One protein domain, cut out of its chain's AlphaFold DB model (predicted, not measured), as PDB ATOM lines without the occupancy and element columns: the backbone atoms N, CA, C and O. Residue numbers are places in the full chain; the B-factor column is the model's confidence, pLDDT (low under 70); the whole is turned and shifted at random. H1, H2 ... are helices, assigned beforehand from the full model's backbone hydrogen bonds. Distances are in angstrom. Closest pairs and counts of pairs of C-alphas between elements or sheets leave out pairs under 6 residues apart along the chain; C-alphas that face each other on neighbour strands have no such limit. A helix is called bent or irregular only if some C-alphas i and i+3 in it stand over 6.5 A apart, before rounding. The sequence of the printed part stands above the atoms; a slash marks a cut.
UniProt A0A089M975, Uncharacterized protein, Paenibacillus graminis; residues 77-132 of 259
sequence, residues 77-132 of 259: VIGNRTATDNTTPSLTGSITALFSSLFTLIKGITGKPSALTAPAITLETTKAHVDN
ATOM      1  N   VAL A  77     -80.954  54.161 -41.027       89.19
ATOM      2  CA  VAL A  77     -80.325  55.464 -41.316       89.19
ATOM      3  C   VAL A  77     -81.335  56.454 -41.901       89.19
ATOM      4  O   VAL A  77     -81.319  57.631 -41.554       89.19
ATOM      5  N   ILE A  78     -82.226  55.990 -42.778       88.44
ATOM      6  CA  ILE A  78     -83.274  56.816 -43.395       88.44
ATOM      7  C   ILE A  78     -84.351  57.198 -42.368       88.44
ATOM      8  O   ILE A  78     -84.943  58.277 -42.469       88.44
ATOM      9  N   GLY A  79     -84.584  56.321 -41.392       90.75
ATOM     10  CA  GLY A  79     -85.575  56.472 -40.342       90.75
ATOM     11  C   GLY A  79     -87.014  56.334 -40.838       90.75
ATOM     12  O   GLY A  79     -87.306  56.122 -42.018       90.75
ATOM     13  N   ASN A  80     -87.946  56.484 -39.899       93.38
ATOM     14  CA  ASN A  80     -89.371  56.403 -40.186       93.38
ATOM     15  C   ASN A  80     -89.826  57.622 -41.005       93.38
ATOM     16  O   ASN A  80     -89.453  58.762 -40.727       93.38
ATOM     17  N   ARG A  81     -90.695  57.390 -41.991       94.06
ATOM     18  CA  ARG A  81     -91.361  58.443 -42.768       94.06
ATOM     19  C   ARG A  81     -92.843  58.485 -42.415       94.06
ATOM     20  O   ARG A  81     -93.472  57.442 -42.272       94.06
ATOM     21  N   THR A  82     -93.405  59.688 -42.360       94.62
ATOM     22  CA  THR A  82     -94.840  59.895 -42.121       94.62
ATOM     23  C   THR A  82     -95.503  60.394 -43.396       94.62
ATOM     24  O   THR A  82     -95.456  61.584 -43.699       94.62
ATOM     25  N   ALA A  83     -96.099  59.478 -44.156       96.56
ATOM     26  CA  ALA A  83     -96.983  59.826 -45.265       96.56
ATOM     27  C   ALA A  83     -98.414  60.071 -44.753       96.56
ATOM     28  O   ALA A  83     -98.796  59.580 -43.691       96.56
ATOM     29  N   THR A  84     -99.202  60.836 -45.501       96.88
ATOM     30  CA  THR A  84    -100.575  61.226 -45.149       96.88
ATOM     31  C   THR A  84    -101.502  61.054 -46.349       96.88
ATOM     32  O   THR A  84    -101.050  61.009 -47.482       96.88
ATOM     33  N   ASP A  85    -102.809  60.971 -46.130       98.00
ATOM     34  CA  ASP A  85    -103.819  60.775 -47.184       98.00
ATOM     35  C   ASP A  85    -104.718  62.011 -47.374       98.00
ATOM     36  O   ASP A  85    -105.887  61.914 -47.757       98.00
ATOM     37  N   ASN A  86    -104.176  63.188 -47.052       95.94
ATOM     38  CA  ASN A  86    -104.880  64.469 -47.122       95.94
ATOM     39  C   ASN A  86    -104.095  65.540 -47.896       95.94
ATOM     40  O   ASN A  86    -104.408  66.726 -47.820       95.94
ATOM     41  N   THR A  87    -103.045  65.145 -48.618       94.31
ATOM     42  CA  THR A  87    -102.272  66.057 -49.474       94.31
ATOM     43  C   THR A  87    -102.817  66.052 -50.890       94.31
ATOM     44  O   THR A  87    -103.149  64.987 -51.410       94.31
ATOM     45  N   THR A  88    -102.816  67.207 -51.554       95.94
ATOM     46  CA  THR A  88    -103.068  67.286 -52.998       95.94
ATOM     47  C   THR A  88    -102.061  66.414 -53.760       95.94
ATOM     48  O   THR A  88    -100.857  66.586 -53.550       95.94
ATOM     49  N   PRO A  89    -102.511  65.487 -54.627       97.38
ATOM     50  CA  PRO A  89    -101.605  64.621 -55.371       97.38
ATOM     51  C   PRO A  89    -100.653  65.391 -56.299       97.38
ATOM     52  O   PRO A  89    -101.073  66.295 -57.019       97.38
ATOM     53  N   SER A  90     -99.381  64.990 -56.311       96.12
ATOM     54  CA  SER A  90     -98.327  65.509 -57.188       96.12
ATOM     55  C   SER A  90     -97.450  64.368 -57.711       96.12
ATOM     56  O   SER A  90     -97.229  63.374 -57.022       96.12
ATOM     57  N   LEU A  91     -96.913  64.531 -58.922       96.44
ATOM     58  CA  LEU A  91     -95.909  63.628 -59.505       96.44
ATOM     59  C   LEU A  91     -94.465  64.056 -59.190       96.44
ATOM     60  O   LEU A  91     -93.514  63.423 -59.642       96.44
ATOM     61  N   THR A  92     -94.285  65.136 -58.430       96.06
ATOM     62  CA  THR A  92     -92.978  65.655 -58.014       96.06
ATOM     63  C   THR A  92     -92.950  65.892 -56.508       96.06
ATOM     64  O   THR A  92     -93.970  66.210 -55.891       96.06
ATOM     65  N   GLY A  93     -91.767  65.750 -55.906       95.69
ATOM     66  CA  GLY A  93     -91.545  66.002 -54.485       95.69
ATOM     67  C   GLY A  93     -90.629  64.972 -53.832       95.69
ATOM     68  O   GLY A  93     -90.012  64.142 -54.498       95.69
ATOM     69  N   SER A  94     -90.539  65.032 -52.502       95.44
ATOM     70  CA  SER A  94     -89.858  64.002 -51.714       95.44
ATOM     71  C   SER A  94     -90.617  62.671 -51.781       95.44
ATOM     72  O   SER A  94     -91.818  62.650 -52.039       95.44
ATOM     73  N   ILE A  95     -89.953  61.552 -51.461       93.62
ATOM     74  CA  ILE A  95     -90.606  60.228 -51.370       93.62
ATOM     75  C   ILE A  95     -91.845  60.273 -50.459       93.62
ATOM     76  O   ILE A  95     -92.878  59.703 -50.795       93.62
ATOM     77  N   THR A  96     -91.769  61.005 -49.342       96.06
ATOM     78  CA  THR A  96     -92.911  61.190 -48.436       96.06
ATOM     79  C   THR A  96     -94.086  61.857 -49.152       96.06
ATOM     80  O   THR A  96     -95.208  61.392 -49.020       96.06
ATOM     81  N   ALA A  97     -93.841  62.899 -49.953       96.94
ATOM     82  CA  ALA A  97     -94.888  63.585 -50.712       96.94
ATOM     83  C   ALA A  97     -95.488  62.707 -51.824       96.94
ATOM     84  O   ALA A  97     -96.699  62.738 -52.049       96.94
ATOM     85  N   LEU A  98     -94.662  61.899 -52.494       97.00
ATOM     86  CA  LEU A  98     -95.121  60.960 -53.520       97.00
ATOM     87  C   LEU A  98     -96.007  59.863 -52.915       97.00
ATOM     88  O   LEU A  98     -97.084  59.585 -53.439       97.00
ATOM     89  N   PHE A  99     -95.613  59.285 -51.776       96.94
ATOM     90  CA  PHE A  99     -96.456  58.316 -51.074       96.94
ATOM     91  C   PHE A  99     -97.720  58.947 -50.500       96.94
ATOM     92  O   PHE A  99     -98.785  58.345 -50.617       96.94
ATOM     93  N   SER A 100     -97.655  60.171 -49.970       97.81
ATOM     94  CA  SER A 100     -98.868  60.870 -49.546       97.81
ATOM     95  C   SER A 100     -99.832  61.108 -50.716       97.81
ATOM     96  O   SER A 100    -101.033  60.880 -50.598       97.81
ATOM     97  N   SER A 101     -99.303  61.468 -51.891       98.12
ATOM     98  CA  SER A 101    -100.092  61.616 -53.120       98.12
ATOM     99  C   SER A 101    -100.798  60.315 -53.504       98.12
ATOM    100  O   SER A 101    -101.994  60.325 -53.798       98.12
ATOM    101  N   LEU A 102    -100.084  59.185 -53.450       97.62
ATOM    102  CA  LEU A 102    -100.655  57.864 -53.707       97.62
ATOM    103  C   LEU A 102    -101.750  57.504 -52.692       97.62
ATOM    104  O   LEU A 102    -102.819  57.041 -53.088       97.62
ATOM    105  N   PHE A 103    -101.528  57.743 -51.398       98.00
ATOM    106  CA  PHE A 103    -102.525  57.441 -50.371       98.00
ATOM    107  C   PHE A 103    -103.774  58.318 -50.490       98.00
ATOM    108  O   PHE A 103    -104.881  57.793 -50.373       98.00
ATOM    109  N   THR A 104    -103.644  59.606 -50.825       98.25
ATOM    110  CA  THR A 104    -104.808  60.452 -51.136       98.25
ATOM    111  C   THR A 104    -105.621  59.884 -52.307       98.25
ATOM    112  O   THR A 104    -106.851  59.862 -52.249       98.25
ATOM    113  N   LEU A 105    -104.964  59.373 -53.357       97.88
ATOM    114  CA  LEU A 105    -105.659  58.741 -54.488       97.88
ATOM    115  C   LEU A 105    -106.387  57.454 -54.068       97.88
ATOM    116  O   LEU A 105    -107.556  57.282 -54.409       97.88
ATOM    117  N   ILE A 106    -105.747  56.581 -53.283       96.88
ATOM    118  CA  ILE A 106    -106.366  55.347 -52.761       96.88
ATOM    119  C   ILE A 106    -107.582  55.670 -51.878       96.88
ATOM    120  O   ILE A 106    -108.635  55.039 -52.006       96.88
ATOM    121  N   LYS A 107    -107.480  56.686 -51.017       97.19
ATOM    122  CA  LYS A 107    -108.605  57.192 -50.220       97.19
ATOM    123  C   LYS A 107    -109.766  57.644 -51.111       97.19
ATOM    124  O   LYS A 107    -110.910  57.277 -50.851       97.19
ATOM    125  N   GLY A 108    -109.473  58.379 -52.185       96.06
ATOM    126  CA  GLY A 108    -110.468  58.797 -53.176       96.06
ATOM    127  C   GLY A 108    -111.156  57.617 -53.869       96.06
ATOM    128  O   GLY A 108    -112.379  57.602 -53.966       96.06
ATOM    129  N   ILE A 109    -110.394  56.600 -54.285       94.12
ATOM    130  CA  ILE A 109    -110.918  55.385 -54.937       94.12
ATOM    131  C   ILE A 109    -111.829  54.595 -53.992       94.12
ATOM    132  O   ILE A 109    -112.886  54.117 -54.395       94.12
ATOM    133  N   THR A 110    -111.424  54.445 -52.732       95.06
ATOM    134  CA  THR A 110    -112.179  53.658 -51.743       95.06
ATOM    135  C   THR A 110    -113.363  54.417 -51.144       95.06
ATOM    136  O   THR A 110    -114.235  53.795 -50.532       95.06
ATOM    137  N   GLY A 111    -113.398  55.749 -51.276       95.25
ATOM    138  CA  GLY A 111    -114.408  56.614 -50.663       95.25
ATOM    139  C   GLY A 111    -114.388  56.602 -49.130       95.25
ATOM    140  O   GLY A 111    -115.377  56.970 -48.496       95.25
ATOM    141  N   LYS A 112    -113.300  56.128 -48.509       95.88
ATOM    142  CA  LYS A 112    -113.182  55.996 -47.051       95.88
ATOM    143  C   LYS A 112    -112.570  57.248 -46.408       95.88
ATOM    144  O   LYS A 112    -111.900  58.027 -47.081       95.88
ATOM    145  N   PRO A 113    -112.743  57.448 -45.087       96.44
ATOM    146  CA  PRO A 113    -112.117  58.568 -44.377       96.44
ATOM    147  C   PRO A 113    -110.582  58.537 -44.396       96.44
ATOM    148  O   PRO A 113    -109.954  59.591 -44.296       96.44
ATOM    149  N   SER A 114    -109.984  57.352 -44.545       96.81
ATOM    150  CA  SER A 114    -108.538  57.167 -44.655       96.81
ATOM    151  C   SER A 114    -108.178  56.057 -45.643       96.81
ATOM    152  O   SER A 114    -108.911  55.076 -45.764       96.81
ATOM    153  N   ALA A 115    -107.014  56.182 -46.284       97.00
ATOM    154  CA  ALA A 115    -106.421  55.169 -47.156       97.00
ATOM    155  C   ALA A 115    -106.121  53.841 -46.438       97.00
ATOM    156  O   ALA A 115    -106.012  52.806 -47.086       97.00
ATOM    157  N   LEU A 116    -105.995  53.865 -45.106       95.94
ATOM    158  CA  LEU A 116    -105.773  52.672 -44.281       95.94
ATOM    159  C   LEU A 116    -107.076  52.043 -43.777       95.94
ATOM    160  O   LEU A 116    -107.061  50.973 -43.171       95.94
ATOM    161  N   THR A 117    -108.216  52.698 -44.000       97.00
ATOM    162  CA  THR A 117    -109.511  52.100 -43.682       97.00
ATOM    163  C   THR A 117    -109.831  51.051 -44.733       97.00
ATOM    164  O   THR A 117    -109.846  51.355 -45.925       97.00
ATOM    165  N   ALA A 118    -110.134  49.829 -44.293       95.44
ATOM    166  CA  ALA A 118    -110.507  48.757 -45.204       95.44
ATOM    167  C   ALA A 118    -111.677  49.191 -46.120       95.44
ATOM    168  O   ALA A 118    -112.647  49.804 -45.642       95.44
ATOM    169  N   PRO A 119    -111.612  48.892 -47.431       95.75
ATOM    170  CA  PRO A 119    -112.711  49.177 -48.344       95.75
ATOM    171  C   PRO A 119    -113.963  48.386 -47.936       95.75
ATOM    172  O   PRO A 119    -113.881  47.368 -47.254       95.75
ATOM    173  N   ALA A 120    -115.146  48.864 -48.336       95.38
ATOM    174  CA  ALA A 120    -116.409  48.196 -47.990       95.38
ATOM    175  C   ALA A 120    -116.538  46.801 -48.626       95.38
ATOM    176  O   ALA A 120    -117.226  45.934 -48.095       95.38
ATOM    177  N   ILE A 121    -115.888  46.612 -49.771       95.81
ATOM    178  CA  ILE A 121    -115.885  45.397 -50.574       95.81
ATOM    179  C   ILE A 121    -114.568  45.349 -51.356       95.81
ATOM    180  O   ILE A 121    -113.982  46.398 -51.636       95.81
ATOM    181  N   THR A 122    -114.077  44.157 -51.695       94.94
ATOM    182  CA  THR A 122    -112.879  44.033 -52.535       94.94
ATOM    183  C   THR A 122    -113.213  44.284 -54.007       94.94
ATOM    184  O   THR A 122    -114.379  44.240 -54.426       94.94
ATOM    185  N   LEU A 123    -112.188  44.548 -54.819       92.75
ATOM    186  CA  LEU A 123    -112.372  44.727 -56.260       92.75
ATOM    187  C   LEU A 123    -112.823  43.424 -56.928       92.75
ATOM    188  O   LEU A 123    -113.650  43.462 -57.833       92.75
ATOM    189  N   GLU A 124    -112.356  42.275 -56.441       96.81
ATOM    190  CA  GLU A 124    -112.743  40.951 -56.927       96.81
ATOM    191  C   GLU A 124    -114.237  40.700 -56.706       96.81
ATOM    192  O   GLU A 124    -114.945  40.309 -57.633       96.81
ATOM    193  N   THR A 125    -114.758  40.995 -55.511       97.00
ATOM    194  CA  THR A 125    -116.193  40.838 -55.239       97.00
ATOM    195  C   THR A 125    -117.026  41.880 -55.993       97.00
ATOM    196  O   THR A 125    -118.118  41.569 -56.467       97.00
ATOM    197  N   THR A 126    -116.507  43.097 -56.187       95.56
ATOM    198  CA  THR A 126    -117.158  44.107 -57.042       95.56
ATOM    199  C   THR A 126    -117.267  43.621 -58.485       95.56
ATOM    200  O   THR A 126    -118.339  43.703 -59.082       95.56
ATOM    201  N   LYS A 127    -116.186  43.055 -59.035       96.62
ATOM    202  CA  LYS A 127    -116.161  42.458 -60.376       96.62
ATOM    203  C   LYS A 127    -117.198  41.344 -60.493       96.62
ATOM    204  O   LYS A 127    -117.971  41.347 -61.442       96.62
ATOM    205  N   ALA A 128    -117.272  40.458 -59.499       97.69
ATOM    206  CA  ALA A 128    -118.269  39.393 -59.463       97.69
ATOM    207  C   ALA A 128    -119.713  39.931 -59.459       97.69
ATOM    208  O   ALA A 128    -120.571  39.357 -60.120       97.69
ATOM    209  N   HIS A 129    -119.994  41.037 -58.761       97.31
ATOM    210  CA  HIS A 129    -121.310  41.683 -58.794       97.31
ATOM    211  C   HIS A 129    -121.617  42.332 -60.151       97.31
ATOM    212  O   HIS A 129    -122.717  42.164 -60.672       97.31
ATOM    213  N   VAL A 130    -120.665  43.075 -60.722       97.31
ATOM    214  CA  VAL A 130    -120.833  43.771 -62.010       97.31
ATOM    215  C   VAL A 130    -121.010  42.780 -63.161       97.31
ATOM    216  O   VAL A 130    -121.850  42.999 -64.029       97.31
ATOM    217  N   ASP A 131    -120.278  41.667 -63.146       97.38
ATOM    218  CA  ASP A 131    -120.384  40.618 -64.165       97.38
ATOM    219  C   ASP A 131    -121.619  39.722 -63.982       97.38
ATOM    220  O   ASP A 131    -121.957  38.937 -64.871       97.38
ATOM    221  N   ASN A 132    -122.297  39.794 -62.832       97.62
ATOM    222  CA  ASN A 132    -123.469  38.971 -62.573       97.62
ATOM    223  C   ASN A 132    -124.686  39.518 -63.322       97.62
ATOM    224  O   ASN A 132    -125.476  40.304 -62.798       97.62
TER     225      ASN A 132
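This is residues 77 to 132 of the 259 residues of an uncharacterized protein of Paenibacillus graminis (UniProt A0A089M975). A single helix, H1, forms the middle of a long, loose shape; the stretch before it, residues 77 to 94, runs in from one end, loops beside H1 and folds back to its start, while the short helix H2 sticks out beyond the opposite end with the last residues, 123 to 132 standing free. This arm adds to the length: the whole spans 49 by 22 by 19 A, the body without it 37 by 22 by 15 A. The printed part has 56 residues with two named helices, H1 then H2, and no named strand. The class is all helix, though under half of the residues, 24 of 56, are in named elements; the whole is loose, with a radius of gyration of the C-alphas of 14.4 A.

The printed part begins with C-alpha 77 at (-80.325, 55.464, -41.316), and residues 77 to 94 hold no named element. H1 covers residues 95 to 110 and is 22.6 A long, from C-alpha 95 at (-90.606, 60.228, -51.370) to C-alpha 110 at (-112.179, 53.658, -51.743). Residues 111 to 122 again hold no named element. H2 covers residues 123 to 130 and ends with C-alpha 130 at (-120.833, 43.771, -62.010).

H1 and H2 are apart, with no C-alpha of the one within 8 A of the other. The link between them, 12 residues, is long. In H1 and H2 every O i to N i+4 pair is within hydrogen-bond range, and neither helix is bent.

The two C-alphas farthest apart are those of Val 77 and Asn 132, at 50.8 A. The printed part has no cut. The mean pLDDT of the printed part is 95.9, and no printed residue is under 70.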